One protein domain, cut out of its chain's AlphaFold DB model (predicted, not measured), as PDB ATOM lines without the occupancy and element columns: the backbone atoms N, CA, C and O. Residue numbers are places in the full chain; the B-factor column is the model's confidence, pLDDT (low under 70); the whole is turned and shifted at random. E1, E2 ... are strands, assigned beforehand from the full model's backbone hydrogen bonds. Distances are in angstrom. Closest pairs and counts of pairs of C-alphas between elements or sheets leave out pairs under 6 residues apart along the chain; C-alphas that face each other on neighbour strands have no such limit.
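This is residues 2 to 116 of the 142 residues of an uncharacterized protein of Meiothermus silvanus (strain ATCC 700542 / DSM 9946 / VI-R2) (UniProt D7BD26). The chain is wound in stacked turns, a short solenoid in which E1 and E2 lie in one turn, E3 and E4 in the next, E5 and E6 each fold round a turn of their own, and E7 follows at the end of the stack. Strands of successive turns lie side by side, and long loops join E1 to E2, E2 to E3 and E6 to E7. The printed part has 115 residues, with no named helix and seven named strands, which make one branched sheet whose neighbour pairs, E1 and E3, E2 and E4, E3 and E5, E4 and E5, E5 and E6, and E6 and E7, are parallel. The class is all strand, with under half of the residues, 53, in named strands. The whole is compact, with a radius of gyration of the C-alphas of 15.0 A and spans of 49 by 36 by 21 A.

E1, residues 8 to 14, is an edge strand parallel to E3, residues 47 to 53, at 13 degrees, with N 12 and O 50 at 2.9 A. E2, residues 27 to 29, is parallel to E4, residues 57 to 59, with N 29 and O 58 at 2.8 A. E5, residues 63 to 77, bends by 163 degrees at residue 67, and its pairing is staggered: E3 and E4 lie on one side of it, with N 69 and O 51 at 2.8 A and N 75 and O 57 at 2.8 A. E6, residues 81 to 94, lies on the other side of E5, with N 68 and O 85 at 2.8 A, and bends by 158 degrees at residue 85. E7, residues 109 to 112, is parallel to E6, with N 111 and O 82 at 2.8 A. E1 and E7 are apart.

E1 begins at C-alpha 8, (2.367, 43.434, -22.143), and is 20.4 A long; E3 measures 20.0 A. From first to last C-alpha, the bent E5 measures 10.7 A and E6 12.7 A. E7 ends at C-alpha 112, (20.726, 37.670, -19.185).

The C-alphas of Thr 2 and Asn 103 are the two farthest apart, at 50.3 A. The printed part has no cut. The long links are residues 15 to 26, 30 to 46 and 95 to 108. The mean pLDDT of the printed part is 90.0, and residues 2 to 6 and 39 to 42 are under 70.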
ATOM      1  N   THR A   2       0.752  40.664 -40.155       41.34
ATOM      2  CA  THR A   2       1.158  40.086 -38.869       41.34
ATOM      3  C   THR A   2       0.282  40.740 -37.800       41.34
ATOM      4  O   THR A   2       0.234  41.972 -37.781       41.34
ATOM      5  N   PRO A   3      -0.457  39.988 -36.969       43.97
ATOM      6  CA  PRO A   3      -1.239  40.600 -35.905       43.97
ATOM      7  C   PRO A   3      -0.292  41.399 -35.006       43.97
ATOM      8  O   PRO A   3       0.808  40.941 -34.689       43.97
ATOM      9  N   LEU A   4      -0.694  42.618 -34.642       51.28
ATOM     10  CA  LEU A   4      -0.008  43.387 -33.613       51.28
ATOM     11  C   LEU A   4      -0.158  42.597 -32.313       51.28
ATOM     12  O   LEU A   4      -1.213  42.627 -31.691       51.28
ATOM     13  N   VAL A   5       0.874  41.837 -31.946       59.25
ATOM     14  CA  VAL A   5       0.964  41.251 -30.609       59.25
ATOM     15  C   VAL A   5       1.011  42.427 -29.643       59.25
ATOM     16  O   VAL A   5       1.953  43.226 -29.671       59.25
ATOM     17  N   GLU A   6      -0.052  42.579 -28.861       67.62
ATOM     18  CA  GLU A   6      -0.157  43.626 -27.859       67.62
ATOM     19  C   GLU A   6       0.971  43.440 -26.842       67.62
ATOM     20  O   GLU A   6       1.183  42.353 -26.302       67.62
ATOM     21  N   ARG A   7       1.774  44.487 -26.653       74.06
ATOM     22  CA  ARG A   7       2.940  44.428 -25.776       74.06
ATOM     23  C   ARG A   7       2.473  44.513 -24.332       74.06
ATOM     24  O   ARG A   7       1.991  45.561 -23.914       74.06
ATOM     25  N   GLN A   8       2.663  43.445 -23.569       87.12
ATOM     26  CA  GLN A   8       2.367  43.434 -22.143       87.12
ATOM     27  C   GLN A   8       3.610  43.887 -21.386       87.12
ATOM     28  O   GLN A   8       4.461  43.084 -20.996       87.12
ATOM     29  N   ASN A   9       3.767  45.200 -21.251       90.00
ATOM     30  CA  ASN A   9       4.882  45.753 -20.509       90.00
ATOM     31  C   ASN A   9       4.517  47.032 -19.757       90.00
ATOM     32  O   ASN A   9       3.616  47.769 -20.147       90.00
ATOM     33  N   ALA A  10       5.232  47.268 -18.665       91.56
ATOM     34  CA  ALA A  10       5.113  48.463 -17.845       91.56
ATOM     35  C   ALA A  10       6.470  48.813 -17.228       91.56
ATOM     36  O   ALA A  10       7.390  47.995 -17.217       91.56
ATOM     37  N   SER A  11       6.600  50.025 -16.702       93.88
ATOM     38  CA  SER A  11       7.766  50.449 -15.926       93.88
ATOM     39  C   SER A  11       7.318  51.026 -14.596       93.88
ATOM     40  O   SER A  11       6.485  51.932 -14.575       93.88
ATOM     41  N   LEU A  12       7.903  50.532 -13.508       95.56
ATOM     42  CA  LEU A  12       7.894  51.206 -12.220       95.56
ATOM     43  C   LEU A  12       9.122  52.112 -12.170       95.56
ATOM     44  O   LEU A  12      10.248  51.629 -12.306       95.56
ATOM     45  N   VAL A  13       8.889  53.409 -12.001       95.19
ATOM     46  CA  VAL A  13       9.947  54.418 -11.946       95.19
ATOM     47  C   VAL A  13       9.885  55.102 -10.590       95.19
ATOM     48  O   VAL A  13       8.827  55.594 -10.201       95.19
ATOM     49  N   VAL A  14      11.008  55.110  -9.877       95.25
ATOM     50  CA  VAL A  14      11.200  55.902  -8.664       95.25
ATOM     51  C   VAL A  14      12.348  56.875  -8.884       95.25
ATOM     52  O   VAL A  14      13.492  56.490  -9.126       95.25
ATOM     53  N   GLU A  15      12.013  58.155  -8.816       94.56
ATOM     54  CA  GLU A  15      12.933  59.267  -9.031       94.56
ATOM     55  C   GLU A  15      13.076  60.058  -7.735       94.56
ATOM     56  O   GLU A  15      12.278  59.931  -6.797       94.56
ATOM     57  N   LYS A  16      14.129  60.855  -7.676       94.12
ATOM     58  CA  LYS A  16      14.253  61.935  -6.712       94.12
ATOM     59  C   LYS A  16      13.307  63.059  -7.108       94.12
ATOM     60  O   LYS A  16      13.004  63.252  -8.283       94.12
ATOM     61  N   LEU A  17      12.845  63.824  -6.125       91.62
ATOM     62  CA  LEU A  17      11.993  64.979  -6.401       91.62
ATOM     63  C   LEU A  17      12.762  66.093  -7.134       91.62
ATOM     64  O   LEU A  17      12.231  66.728  -8.043       91.62
ATOM     65  N   ASP A  18      14.008  66.325  -6.723       89.94
ATOM     66  CA  ASP A  18      14.942  67.269  -7.328       89.94
ATOM     67  C   ASP A  18      16.397  66.890  -6.982       89.94
ATOM     68  O   ASP A  18      16.664  65.903  -6.294       89.94
ATOM     69  N   SER A  19      17.366  67.680  -7.453       83.75
ATOM     70  CA  SER A  19      18.796  67.409  -7.250       83.75
ATOM     71  C   SER A  19      19.265  67.494  -5.792       83.75
ATOM     72  O   SER A  19      20.364  67.027  -5.486       83.75
ATOM     73  N   SER A  20      18.470  68.092  -4.902       87.69
ATOM     74  CA  SER A  20      18.752  68.200  -3.470       87.69
ATOM     75  C   SER A  20      18.092  67.096  -2.639       87.69
ATOM     76  O   SER A  20      18.431  66.930  -1.465       87.69
ATOM     77  N   ASP A  21      17.192  66.313  -3.240       87.19
ATOM     78  CA  ASP A  21      16.518  65.206  -2.576       87.19
ATOM     79  C   ASP A  21      17.496  64.053  -2.273       87.19
ATOM     80  O   ASP A  21      18.235  63.540  -3.124       87.19
ATOM     81  N   THR A  22      17.494  63.652  -1.004       84.94
ATOM     82  CA  THR A  22      18.327  62.579  -0.444       84.94
ATOM     83  C   THR A  22      17.508  61.372   0.014       84.94
ATOM     84  O   THR A  22      18.093  60.363   0.404       84.94
ATOM     85  N   LEU A  23      16.175  61.462  -0.028       85.56
ATOM     86  CA  LEU A  23      15.250  60.442   0.464       85.56
ATOM     87  C   LEU A  23      14.596  59.659  -0.681       85.56
ATOM     88  O   LEU A  23      14.340  58.464  -0.526       85.56
ATOM     89  N   GLY A  24      14.327  60.315  -1.813       90.88
ATOM     90  CA  GLY A  24      13.706  59.709  -2.990       90.88
ATOM     91  C   GLY A  24      14.649  58.877  -3.868       90.88
ATOM     92  O   GLY A  24      15.864  58.821  -3.672       90.88
ATOM     93  N   GLY A  25      14.066  58.221  -4.872       94.75
ATOM     94  CA  GLY A  25      14.796  57.554  -5.953       94.75
ATOM     95  C   GLY A  25      15.384  56.170  -5.660       94.75
ATOM     96  O   GLY A  25      15.928  55.569  -6.580       94.75
ATOM     97  N   ASN A  26      15.284  55.640  -4.437       96.31
ATOM     98  CA  ASN A  26      15.765  54.291  -4.104       96.31
ATOM     99  C   ASN A  26      14.639  53.248  -4.177       96.31
ATOM    100  O   ASN A  26      13.475  53.572  -3.934       96.31
ATOM    101  N   LEU A  27      14.984  51.985  -4.447       97.12
ATOM    102  CA  LEU A  27      14.031  50.873  -4.439       97.12
ATOM    103  C   LEU A  27      14.596  49.610  -3.787       97.12
ATOM    104  O   LEU A  27      15.625  49.087  -4.209       97.12
ATOM    105  N   ASP A  28      13.830  49.042  -2.862       97.12
ATOM    106  CA  ASP A  28      14.141  47.760  -2.237       97.12
ATOM    107  C   ASP A  28      13.169  46.670  -2.720       97.12
ATOM    108  O   ASP A  28      11.947  46.829  -2.693       97.12
ATOM    109  N   LEU A  29      13.725  45.547  -3.177       97.25
ATOM    110  CA  LEU A  29      13.003  44.348  -3.605       97.25
ATOM    111  C   LEU A  29      13.253  43.237  -2.584       97.25
ATOM    112  O   LEU A  29      14.163  42.415  -2.742       97.25
ATOM    113  N   ASP A  30      12.466  43.240  -1.509       97.06
ATOM    114  CA  ASP A  30      12.657  42.321  -0.380       97.06
ATOM    115  C   ASP A  30      12.119  40.907  -0.640       97.06
ATOM    116  O   ASP A  30      12.648  39.928  -0.114       97.06
ATOM    117  N   GLY A  31      11.087  40.797  -1.476       96.44
ATOM    118  CA  GLY A  31      10.493  39.534  -1.906       96.44
ATOM    119  C   GLY A  31      10.864  39.163  -3.340       96.44
ATOM    120  O   GLY A  31      11.462  39.947  -4.077       96.44
ATOM    121  N   SER A  32      10.478  37.955  -3.752       96.19
ATOM    122  CA  SER A  32      10.556  37.576  -5.162       96.19
ATOM    123  C   SER A  32       9.620  38.435  -6.013       96.19
ATOM    124  O   SER A  32       8.469  38.657  -5.641       96.19
ATOM    125  N   LEU A  33      10.102  38.864  -7.178       95.56
ATOM    126  CA  LEU A  33       9.328  39.608  -8.170       95.56
ATOM    127  C   LEU A  33       9.306  38.806  -9.470       95.56
ATOM    128  O   LEU A  33      10.275  38.809 -10.225       95.56
ATOM    129  N   LEU A  34       8.208  38.095  -9.705       93.94
ATOM    130  CA  LEU A  34       8.002  37.229 -10.865       93.94
ATOM    131  C   LEU A  34       6.716  37.659 -11.585       93.94
ATOM    132  O   LEU A  34       5.787  38.117 -10.915       93.94
ATOM    133  N   PRO A  35       6.623  37.524 -12.918       90.12
ATOM    134  CA  PRO A  35       5.356  37.743 -13.603       90.12
ATOM    135  C   PRO A  35       4.334  36.689 -13.177       90.12
ATOM    136  O   PRO A  35       4.673  35.525 -12.951       90.12
ATOM    137  N   ASP A  36       3.071  37.097 -13.109       87.69
ATOM    138  CA  ASP A  36       1.977  36.170 -12.856       87.69
ATOM    139  C   ASP A  36       1.786  35.208 -14.041       87.69
ATOM    140  O   ASP A  36       1.668  35.624 -15.195       87.69
ATOM    141  N   ALA A  37       1.734  33.911 -13.739       79.62
ATOM    142  CA  ALA A  37       1.515  32.848 -14.713       79.62
ATOM    143  C   ALA A  37       0.021  32.567 -14.975       79.62
ATOM    144  O   ALA A  37      -0.306  31.864 -15.932       79.62
ATOM    145  N   ALA A  38      -0.898  33.110 -14.164       73.25
ATOM    146  CA  ALA A  38      -2.323  32.771 -14.222       73.25
ATOM    147  C   ALA A  38      -3.030  33.211 -15.524       73.25
ATOM    148  O   ALA A  38      -4.104  32.706 -15.843       73.25
ATOM    149  N   GLY A  39      -2.422  34.104 -16.315       61.88
ATOM    150  CA  GLY A  39      -2.997  34.664 -17.546       61.88
ATOM    151  C   GLY A  39      -2.745  33.884 -18.846       61.88
ATOM    152  O   GLY A  39      -3.085  34.384 -19.916       61.88
ATOM    153  N   GLY A  40      -2.110  32.706 -18.806       59.53
ATOM    154  CA  GLY A  40      -1.937  31.802 -19.961       59.53
ATOM    155  C   GLY A  40      -0.974  32.263 -21.072       59.53
ATOM    156  O   GLY A  40      -0.394  31.416 -21.741       59.53
ATOM    157  N   ASN A  41      -0.740  33.571 -21.227       63.06
ATOM    158  CA  ASN A  41       0.198  34.179 -22.188       63.06
ATOM    159  C   ASN A  41       1.155  35.204 -21.545       63.06
ATOM    160  O   ASN A  41       1.964  35.821 -22.237       63.06
ATOM    161  N   ALA A  42       1.084  35.373 -20.224       69.94
ATOM    162  CA  ALA A  42       1.759  36.426 -19.470       69.94
ATOM    163  C   ALA A  42       3.140  35.993 -18.919       69.94
ATOM    164  O   ALA A  42       3.490  36.290 -17.779       69.94
ATOM    165  N   TYR A  43       3.935  35.271 -19.716       85.62
ATOM    166  CA  TYR A  43       5.250  34.766 -19.296       85.62
ATOM    167  C   TYR A  43       6.382  35.730 -19.639       85.62
ATOM    168  O   TYR A  43       6.369  36.377 -20.688       85.62
ATOM    169  N   PHE A  44       7.427  35.759 -18.815       87.19
ATOM    170  CA  PHE A  44       8.683  36.406 -19.186       87.19
ATOM    171  C   PHE A  44       9.318  35.675 -20.388       87.19
ATOM    172  O   PHE A  44       9.355  34.442 -20.373       87.19
ATOM    173  N   PRO A  45       9.832  36.368 -21.423       89.00
ATOM    174  CA  PRO A  45      10.003  37.821 -21.550       89.00
ATOM    175  C   PRO A  45       8.891  38.560 -22.336       89.00
ATOM    176  O   PRO A  45       9.077  39.700 -22.765       89.00
ATOM    177  N   ASN A  46       7.727  37.940 -22.544       85.94
ATOM    178  CA  ASN A  46       6.581  38.539 -23.248       85.94
ATOM    179  C   ASN A  46       5.645  39.348 -22.329       85.94
ATOM    180  O   ASN A  46       4.843  40.138 -22.821       85.94
ATOM    181  N   HIS A  47       5.807  39.213 -21.013       88.88
ATOM    182  CA  HIS A  47       5.181  40.032 -19.980       88.88
ATOM    183  C   HIS A  47       6.268  40.595 -19.062       88.88
ATOM    184  O   HIS A  47       6.970  39.833 -18.396       88.88
ATOM    185  N   VAL A  48       6.481  41.913 -19.102       91.12
ATOM    186  CA  VAL A  48       7.677  42.543 -18.517       91.12
ATOM    187  C   VAL A  48       7.316  43.763 -17.685       91.12
ATOM    188  O   VAL A  48       6.790  44.745 -18.205       91.12
ATOM    189  N   LEU A  49       7.703  43.745 -16.413       93.12
ATOM    190  CA  LEU A  49       7.775  44.941 -15.581       93.12
ATOM    191  C   LEU A  49       9.237  45.389 -15.494       93.12
ATOM    192  O   LEU A  49      10.073  44.667 -14.958       93.12
ATOM    193  N   ALA A  50       9.555  46.563 -16.040       94.44
ATOM    194  CA  ALA A  50      10.842  47.206 -15.804       94.44
ATOM    195  C   ALA A  50      10.859  47.901 -14.450       94.44
ATOM    196  O   ALA A  50       9.865  48.495 -14.031       94.44
ATOM    197  N   VAL A  51      12.030  47.888 -13.828       95.81
ATOM    198  CA  VAL A  51      12.298  48.575 -12.571       95.81
ATOM    199  C   VAL A  51      13.350  49.644 -12.820       95.81
ATOM    200  O   VAL A  51      14.442  49.335 -13.291       95.81
ATOM    201  N   ILE A  52      13.019  50.897 -12.530       95.75
ATOM    202  CA  ILE A  52      13.890  52.045 -12.771       95.75
ATOM    203  C   ILE A  52      13.985  52.843 -11.478       95.75
ATOM    204  O   ILE A  52      12.982  53.363 -10.996       95.75
ATOM    205  N   ALA A  53      15.190  52.928 -10.931       96.62
ATOM    206  CA  ALA A  53      15.500  53.729  -9.760       96.62
ATOM    207  C   ALA A  53      16.581  54.748 -10.125       96.62
ATOM    208  O   ALA A  53      17.624  54.379 -10.670       96.62
ATOM    209  N   GLU A  54      16.345  56.028  -9.851       95.50
ATOM    210  CA  GLU A  54      17.371  57.060 -10.044       95.50
ATOM    211  C   GLU A  54      18.549  56.869  -9.074       95.50
ATOM    212  O   GLU A  54      19.707  57.082  -9.428       95.50
ATOM    213  N   GLY A  55      18.257  56.437  -7.849       95.38
ATOM    214  CA  GLY A  55      19.234  56.107  -6.826       95.38
ATOM    215  C   GLY A  55      19.657  54.640  -6.874       95.38
ATOM    216  O   GLY A  55      19.956  54.070  -7.928       95.38
ATOM    217  N   ASP A  56      19.713  54.036  -5.694       96.25
ATOM    218  CA  ASP A  56      20.147  52.664  -5.485       96.25
ATOM    219  C   ASP A  56      18.968  51.683  -5.566       96.25
ATOM    220  O   ASP A  56      17.858  51.973  -5.115       96.25
ATOM    221  N   THR A  57      19.239  50.481  -6.071       97.75
ATOM    222  CA  THR A  57      18.305  49.351  -6.016       97.75
ATOM    223  C   THR A  57      18.901  48.243  -5.160       97.75
ATOM    224  O   THR A  57      20.047  47.856  -5.390       97.75
ATOM    225  N   TYR A  58      18.143  47.678  -4.218       97.88
ATOM    226  CA  TYR A  58      18.587  46.529  -3.427       97.88
ATOM    227  C   TYR A  58      17.650  45.327  -3.587       97.88
ATOM    228  O   TYR A  58      16.538  45.296  -3.071       97.88
ATOM    229  N   GLN A  59      18.130  44.284  -4.264       97.94
ATOM    230  CA  GLN A  59      17.476  42.983  -4.310       97.94
ATOM    231  C   GLN A  59      17.880  42.102  -3.117       97.94
ATOM    232  O   GLN A  59      18.967  41.513  -3.092       97.94
ATOM    233  N   ARG A  60      16.957  41.939  -2.163       97.12
ATOM    234  CA  ARG A  60      17.054  40.936  -1.084       97.12
ATOM    235  C   ARG A  60      16.219  39.687  -1.369       97.12
ATOM    236  O   ARG A  60      16.540  38.627  -0.839       97.12
ATOM    237  N   GLY A  61      15.234  39.784  -2.261       96.31
ATOM    238  CA  GLY A  61      14.451  38.655  -2.749       96.31
ATOM    239  C   GLY A  61      15.270  37.658  -3.573       96.31
ATOM    240  O   GLY A  61      16.083  38.040  -4.420       96.31
ATOM    241  N   GLN A  62      15.006  36.367  -3.355       97.19
ATOM    242  CA  GLN A  62      15.748  35.255  -3.960       97.19
ATOM    243  C   GLN A  62      15.728  35.279  -5.497       97.19
ATOM    244  O   GLN A  62      16.747  35.005  -6.131       97.19
ATOM    245  N   TYR A  63      14.577  35.615  -6.089       97.75
ATOM    246  CA  TYR A  63      14.370  35.612  -7.538       97.75
ATOM    247  C   TYR A  63      13.642  36.872  -7.999       97.75
ATOM    248  O   TYR A  63      12.521  37.131  -7.561       97.75
ATOM    249  N   VAL A  64      14.248  37.607  -8.928       97.69
ATOM    250  CA  VAL A  64      13.634  38.760  -9.603       97.69
ATOM    251  C   VAL A  64      13.723  38.559 -11.111       97.69
ATOM    252  O   VAL A  64      14.808  38.320 -11.634       97.69
ATOM    253  N   MET A  65      12.594  38.655 -11.815       96.00
ATOM    254  CA  MET A  65      12.505  38.609 -13.278       96.00
ATOM    255  C   MET A  65      12.154  39.992 -13.824       96.00
ATOM    256  O   MET A  65      10.978  40.331 -13.963       96.00
ATOM    257  N   ALA A  66      13.166  40.808 -14.113       94.94
ATOM    258  CA  ALA A  66      12.970  42.161 -14.620       94.94
ATOM    259  C   ALA A  66      14.232  42.706 -15.311       94.94
ATOM    260  O   ALA A  66      15.352  42.399 -14.894       94.94
ATOM    261  N   PRO A  67      14.085  43.564 -16.335       94.75
ATOM    262  CA  PRO A  67      15.120  44.526 -16.676       94.75
ATOM    263  C   PRO A  67      15.147  45.639 -15.616       94.75
ATOM    264  O   PRO A  67      14.119  46.260 -15.324       94.75
ATOM    265  N   VAL A  68      16.325  45.890 -15.049       95.69
ATOM    266  CA  VAL A  68      16.541  46.839 -13.954       95.69
ATOM    267  C   VAL A  68      17.500  47.942 -14.383       95.69
ATOM    268  O   VAL A  68      18.565  47.675 -14.942       95.69
ATOM    269  N   TYR A  69      17.140  49.182 -14.073       95.75
ATOM    270  CA  TYR A  69      18.024  50.337 -14.109       95.75
ATOM    271  C   TYR A  69      18.185  50.914 -12.701       95.75
ATOM    272  O   TYR A  69      17.192  51.121 -12.005       95.75
ATOM    273  N   SER A  70      19.425  51.180 -12.299       96.62
ATOM    274  CA  SER A  70      19.766  51.875 -11.055       96.62
ATOM    275  C   SER A  70      20.799  52.956 -11.358       96.62
ATOM    276  O   SER A  70      21.933  52.645 -11.713       96.62
ATOM    277  N   GLY A  71      20.423  54.229 -11.249       94.56
ATOM    278  CA  GLY A  71      21.339  55.338 -11.536       94.56
ATOM    279  C   GLY A  71      22.539  55.372 -10.582       94.56
ATOM    280  O   GLY A  71      23.642  55.740 -10.985       94.56
ATOM    281  N   GLY A  72      22.349  54.911  -9.345       95.00
ATOM    282  CA  GLY A  72      23.407  54.655  -8.376       95.00
ATOM    283  C   GLY A  72      23.920  53.215  -8.432       95.00
ATOM    284  O   GLY A  72      24.585  52.780  -9.378       95.00
ATOM    285  N   THR A  73      23.657  52.481  -7.358       96.88
ATOM    286  CA  THR A  73      24.183  51.142  -7.104       96.88
ATOM    287  C   THR A  73      23.081  50.100  -7.161       96.88
ATOM    288  O   THR A  73      22.144  50.137  -6.366       96.88
ATOM    289  N   PHE A  74      23.267  49.079  -7.995       98.06
ATOM    290  CA  PHE A  74      22.505  47.845  -7.879       98.06
ATOM    291  C   PHE A  74      23.191  46.904  -6.880       98.06
ATOM    292  O   PHE A  74      24.318  46.448  -7.109       98.06
ATOM    293  N   ARG A  75      22.515  46.616  -5.764       97.94
ATOM    294  CA  ARG A  75      22.939  45.656  -4.740       97.94
ATOM    295  C   ARG A  75      22.109  44.386  -4.821       97.94
ATOM    296  O   ARG A  75      20.885  44.439  -4.915       97.94
ATOM    297  N   ILE A  76      22.771  43.244  -4.701       98.12
ATOM    298  CA  ILE A  76      22.128  41.931  -4.645       98.12
ATOM    299  C   ILE A  76      22.774  41.086  -3.547       98.12
ATOM    300  O   ILE A  76      23.997  41.064  -3.401       98.12
ATOM    301  N   VAL A  77      21.961  40.412  -2.733       97.06
ATOM    302  CA  VAL A  77      22.484  39.500  -1.704       97.06
ATOM    303  C   VAL A  77      23.091  38.265  -2.375       97.06
ATOM    304  O   VAL A  77      22.653  37.847  -3.446       97.06
ATOM    305  N   LYS A  78      24.117  37.675  -1.761       94.62
ATOM    306  CA  LYS A  78      24.659  36.370  -2.159       94.62
ATOM    307  C   LYS A  78      23.552  35.340  -2.414       94.62
ATOM    308  O   LYS A  78      22.501  35.385  -1.781       94.62
ATOM    309  N   ASP A  79      23.823  34.412  -3.319       95.12
ATOM    310  CA  ASP A  79      22.942  33.313  -3.722       95.12
ATOM    311  C   ASP A  79      21.599  33.750  -4.350       95.12
ATOM    312  O   ASP A  79      20.883  32.902  -4.881       95.12
ATOM    313  N   ASN A  80      21.266  35.049  -4.374       97.62
ATOM    314  CA  ASN A  80      20.117  35.569  -5.111       97.62
ATOM    315  C   ASN A  80      20.406  35.628  -6.611       97.62
ATOM    316  O   ASN A  80      21.543  35.836  -7.054       97.62
ATOM    317  N   VAL A  81      19.331  35.502  -7.386       98.25
ATOM    318  CA  VAL A  81      19.374  35.474  -8.844       98.25
ATOM    319  C   VAL A  81      18.463  36.555  -9.412       98.25
ATOM    320  O   VAL A  81      17.286  36.660  -9.056       98.25
ATOM    321  N   LEU A  82      19.000  37.345 -10.335       98.25
ATOM    322  CA  LEU A  82      18.212  38.207 -11.207       98.25
ATOM    323  C   LEU A  82      18.164  37.605 -12.612       98.25
ATOM    324  O   LEU A  82      19.202  37.294 -13.189       98.25
ATOM    325  N   LEU A  83      16.971  37.476 -13.186       97.12
ATOM    326  CA  LEU A  83      16.773  37.067 -14.571       97.12
ATOM    327  C   LEU A  83      16.268  38.263 -15.387       97.12
ATOM    328  O   LEU A  83      15.192  38.797 -15.131       97.12
ATOM    329  N   GLY A  84      17.037  38.698 -16.379       94.19
ATOM    330  CA  GLY A  84      16.744  39.916 -17.131       94.19
ATOM    331  C   GLY A  84      18.015  40.666 -17.486       94.19
ATOM    332  O   GLY A  84      18.878  40.130 -18.171       94.19
ATOM    333  N   SER A  85      18.136  41.915 -17.059       93.38
ATOM    334  CA  SER A  85      19.341  42.719 -17.267       93.38
ATOM    335  C   SER A  85      19.475  43.767 -16.171       93.38
ATOM    336  O   SER A  85      18.477  44.180 -15.589       93.38
ATOM    337  N   VAL A  86      20.704  44.210 -15.908       94.88
ATOM    338  CA  VAL A  86      20.985  45.311 -14.980       94.88
ATOM    339  C   VAL A  86      21.801  46.366 -15.711       94.88
ATOM    340  O   VAL A  86      22.839  46.058 -16.296       94.88
ATOM    341  N   ILE A  87      21.331  47.607 -15.667       93.81
ATOM    342  CA  ILE A  87      22.085  48.793 -16.068       93.81
ATOM    343  C   ILE A  87      22.272  49.628 -14.808       93.81
ATOM    344  O   ILE A  87      21.301  50.109 -14.232       93.81
ATOM    345  N   SER A  88      23.514  49.788 -14.369       95.56
ATOM    346  CA  SER A  88      23.812  50.534 -13.151       95.56
ATOM    347  C   SER A  88      25.168  51.207 -13.209       95.56
ATOM    348  O   SER A  88      26.063  50.700 -13.887       95.56
ATOM    349  N   ASN A  89      25.347  52.291 -12.454       95.44
ATOM    350  CA  ASN A  89      26.661  52.916 -12.311       95.44
ATOM    351  C   ASN A  89      27.622  52.032 -11.497       95.44
ATOM    352  O   ASN A  89      28.806  51.940 -11.812       95.44
ATOM    353  N   MET A  90      27.106  51.321 -10.489       96.25
ATOM    354  CA  MET A  90      27.870  50.325  -9.738       96.25
ATOM    355  C   MET A  90      27.055  49.051  -9.509       96.25
ATOM    356  O   MET A  90      25.882  49.113  -9.152       96.25
ATOM    357  N   PHE A  91      27.694  47.893  -9.674       96.94
ATOM    358  CA  PHE A  91      27.137  46.589  -9.318       96.94
ATOM    359  C   PHE A  91      27.844  46.052  -8.071       96.94
ATOM    360  O   PHE A  91      29.072  46.082  -7.991       96.94
ATOM    361  N   CYS A  92      27.079  45.564  -7.098       95.19
ATOM    362  CA  CYS A  92      27.587  45.185  -5.786       95.19
ATOM    363  C   CYS A  92      26.878  43.938  -5.246       95.19
ATOM    364  O   CYS A  92      25.651  43.857  -5.258       95.19
ATOM    365  N   THR A  93      27.647  42.990  -4.708       96.81
ATOM    366  CA  THR A  93      27.104  41.825  -3.998       96.81
ATOM    367  C   THR A  93      27.310  41.986  -2.494       96.81
ATOM    368  O   THR A  93      28.408  42.336  -2.052       96.81
ATOM    369  N   THR A  94      26.277  41.709  -1.698       96.25
ATOM    370  CA  THR A  94      26.316  41.772  -0.228       96.25
ATOM    371  C   THR A  94      26.239  40.375   0.396       96.25
ATOM    372  O   THR A  94      25.705  39.431  -0.184       96.25
ATOM    373  N   SER A  95      26.796  40.202   1.597       93.06
ATOM    374  CA  SER A  95      26.824  38.894   2.275       93.06
ATOM    375  C   SER A  95      25.493  38.498   2.930       93.06
ATOM    376  O   SER A  95      25.276  37.311   3.184       93.06
ATOM    377  N   ALA A  96      24.621  39.470   3.215       91.19
ATOM    378  CA  ALA A  96      23.286  39.299   3.790       91.19
ATOM    379  C   ALA A  96      22.433  40.561   3.557       91.19
ATOM    380  O   ALA A  96      22.976  41.649   3.367       91.19
ATOM    381  N   GLY A  97      21.103  40.442   3.642       87.06
ATOM    382  CA  GLY A  97      20.165  41.548   3.382       87.06
ATOM    383  C   GLY A  97      20.268  42.742   4.343       87.06
ATOM    384  O   GLY A  97      19.893  43.854   3.983       87.06
ATOM    385  N   ASN A  98      20.824  42.548   5.540       89.44
ATOM    386  CA  ASN A  98      21.086  43.629   6.498       89.44
ATOM    387  C   ASN A  98      22.443  44.327   6.284       89.44
ATOM    388  O   ASN A  98      22.779  45.240   7.034       89.44
ATOM    389  N   GLN A  99      23.237  43.897   5.300       89.19
ATOM    390  CA  GLN A  99      24.525  44.503   4.970       89.19
ATOM    391  C   GLN A  99      24.379  45.458   3.789       89.19
ATOM    392  O   GLN A  99      23.645  45.179   2.846       89.19
ATOM    393  N   ALA A 100      25.122  46.561   3.817       88.38
ATOM    394  CA  ALA A 100      25.227  47.502   2.699       88.38
ATOM    395  C   ALA A 100      26.621  47.493   2.042       88.38
ATOM    396  O   ALA A 100      26.823  48.128   1.006       88.38
ATOM    397  N   SER A 101      27.585  46.785   2.641       90.31
ATOM    398  CA  SER A 101      28.965  46.709   2.166       90.31
ATOM    399  C   SER A 101      29.117  45.709   1.017       90.31
ATOM    400  O   SER A 101      28.578  44.601   1.055       90.31
ATOM    401  N   CYS A 102      29.910  46.083   0.011       90.38
ATOM    402  CA  CYS A 102      30.182  45.268  -1.180       90.38
ATOM    403  C   CYS A 102      31.253  44.197  -0.940       90.38
ATOM    404  O   CYS A 102      32.135  43.991  -1.769       90.38
ATOM    405  N   ASN A 103      31.214  43.552   0.226       84.62
ATOM    406  CA  ASN A 103      32.201  42.560   0.631       84.62
ATOM    407  C   ASN A 103      31.539  41.194   0.823       84.62
ATOM    408  O   ASN A 103      31.450  40.661   1.932       84.62
ATOM    409  N   ALA A 104      31.013  40.647  -0.270       83.38
ATOM    410  CA  ALA A 104      30.531  39.280  -0.290       83.38
ATOM    411  C   ALA A 104      31.685  38.324  -0.624       83.38
ATOM    412  O   ALA A 104      32.269  38.387  -1.701       83.38
ATOM    413  N   GLY A 105      31.984  37.389   0.283       83.56
ATOM    414  CA  GLY A 105      32.853  36.237  -0.011       83.56
ATOM    415  C   GLY A 105      32.161  35.145  -0.844       83.56
ATOM    416  O   GLY A 105      32.761  34.115  -1.137       83.56
ATOM    417  N   GLN A 106      30.889  35.351  -1.192       91.44
ATOM    418  CA  GLN A 106      30.030  34.441  -1.951       91.44
ATOM    419  C   GLN A 106      29.446  35.174  -3.166       91.44
ATOM    420  O   GLN A 106      29.515  36.399  -3.252       91.44
ATOM    421  N   LYS A 107      28.901  34.421  -4.122       93.56
ATOM    422  CA  LYS A 107      28.473  34.942  -5.426       93.56
ATOM    423  C   LYS A 107      26.971  35.205  -5.448       93.56
ATOM    424  O   LYS A 107      26.215  34.505  -4.790       93.56
ATOM    425  N   SER A 108      26.559  36.183  -6.237       95.81
ATOM    426  CA  SER A 108      25.186  36.355  -6.722       95.81
ATOM    427  C   SER A 108      25.165  36.118  -8.232       95.81
ATOM    428  O   SER A 108      26.222  36.135  -8.868       95.81
ATOM    429  N   GLU A 109      23.985  35.946  -8.820       97.69
ATOM    430  CA  GLU A 109      23.861  35.630 -10.243       97.69
ATOM    431  C   GLU A 109      22.952  36.612 -10.988       97.69
ATOM    432  O   GLU A 109      21.899  37.021 -10.498       97.69
ATOM    433  N   VAL A 110      23.365  36.971 -12.205       97.56
ATOM    434  CA  VAL A 110      22.538  37.692 -13.173       97.56
ATOM    435  C   VAL A 110      22.485  36.864 -14.448       97.56
ATOM    436  O   VAL A 110      23.496  36.687 -15.128       97.56
ATOM    437  N   VAL A 111      21.297  36.375 -14.786       97.62
ATOM    438  CA  VAL A 111      21.035  35.614 -16.005       97.62
ATOM    439  C   VAL A 111      20.452  36.559 -17.041       97.62
ATOM    440  O   VAL A 111      19.331  37.048 -16.892       97.62
ATOM    441  N   TYR A 112      21.209  36.815 -18.108       94.50
ATOM    442  CA  TYR A 112      20.726  37.670 -19.185       94.50
ATOM    443  C   TYR A 112      19.558  37.016 -19.930       94.50
ATOM    444  O   TYR A 112      19.700  35.924 -20.481       94.50
ATOM    445  N   ILE A 113      18.423  37.712 -20.003       91.50
ATOM    446  CA  ILE A 113      17.284  37.309 -20.830       91.50
ATOM    447  C   ILE A 113      16.929  38.455 -21.768       91.50
ATOM    448  O   ILE A 113      16.626  39.572 -21.348       91.50
ATOM    449  N   ASN A 114      16.936  38.160 -23.064       86.69
ATOM    450  CA  ASN A 114      16.607  39.136 -24.086       86.69
ATOM    451  C   ASN A 114      15.095  39.415 -24.104       86.69
ATOM    452  O   ASN A 114      14.312  38.603 -24.595       86.69
ATOM    453  N   THR A 115      14.689  40.595 -23.629       83.38
ATOM    454  CA  THR A 115      13.296  41.072 -23.697       83.38
ATOM    455  C   THR A 115      12.889  41.622 -25.068       83.38
ATOM    456  O   THR A 115      11.751  42.052 -25.252       83.38
ATOM    457  N   ALA A 116      13.803  41.603 -26.045       76.12
ATOM    458  CA  ALA A 116      13.597  41.947 -27.448       76.12
ATOM    459  C   ALA A 116      12.748  43.221 -27.640       76.12
ATOM    460  O   ALA A 116      13.033  44.276 -27.071       76.12
TER     461      ALA A 116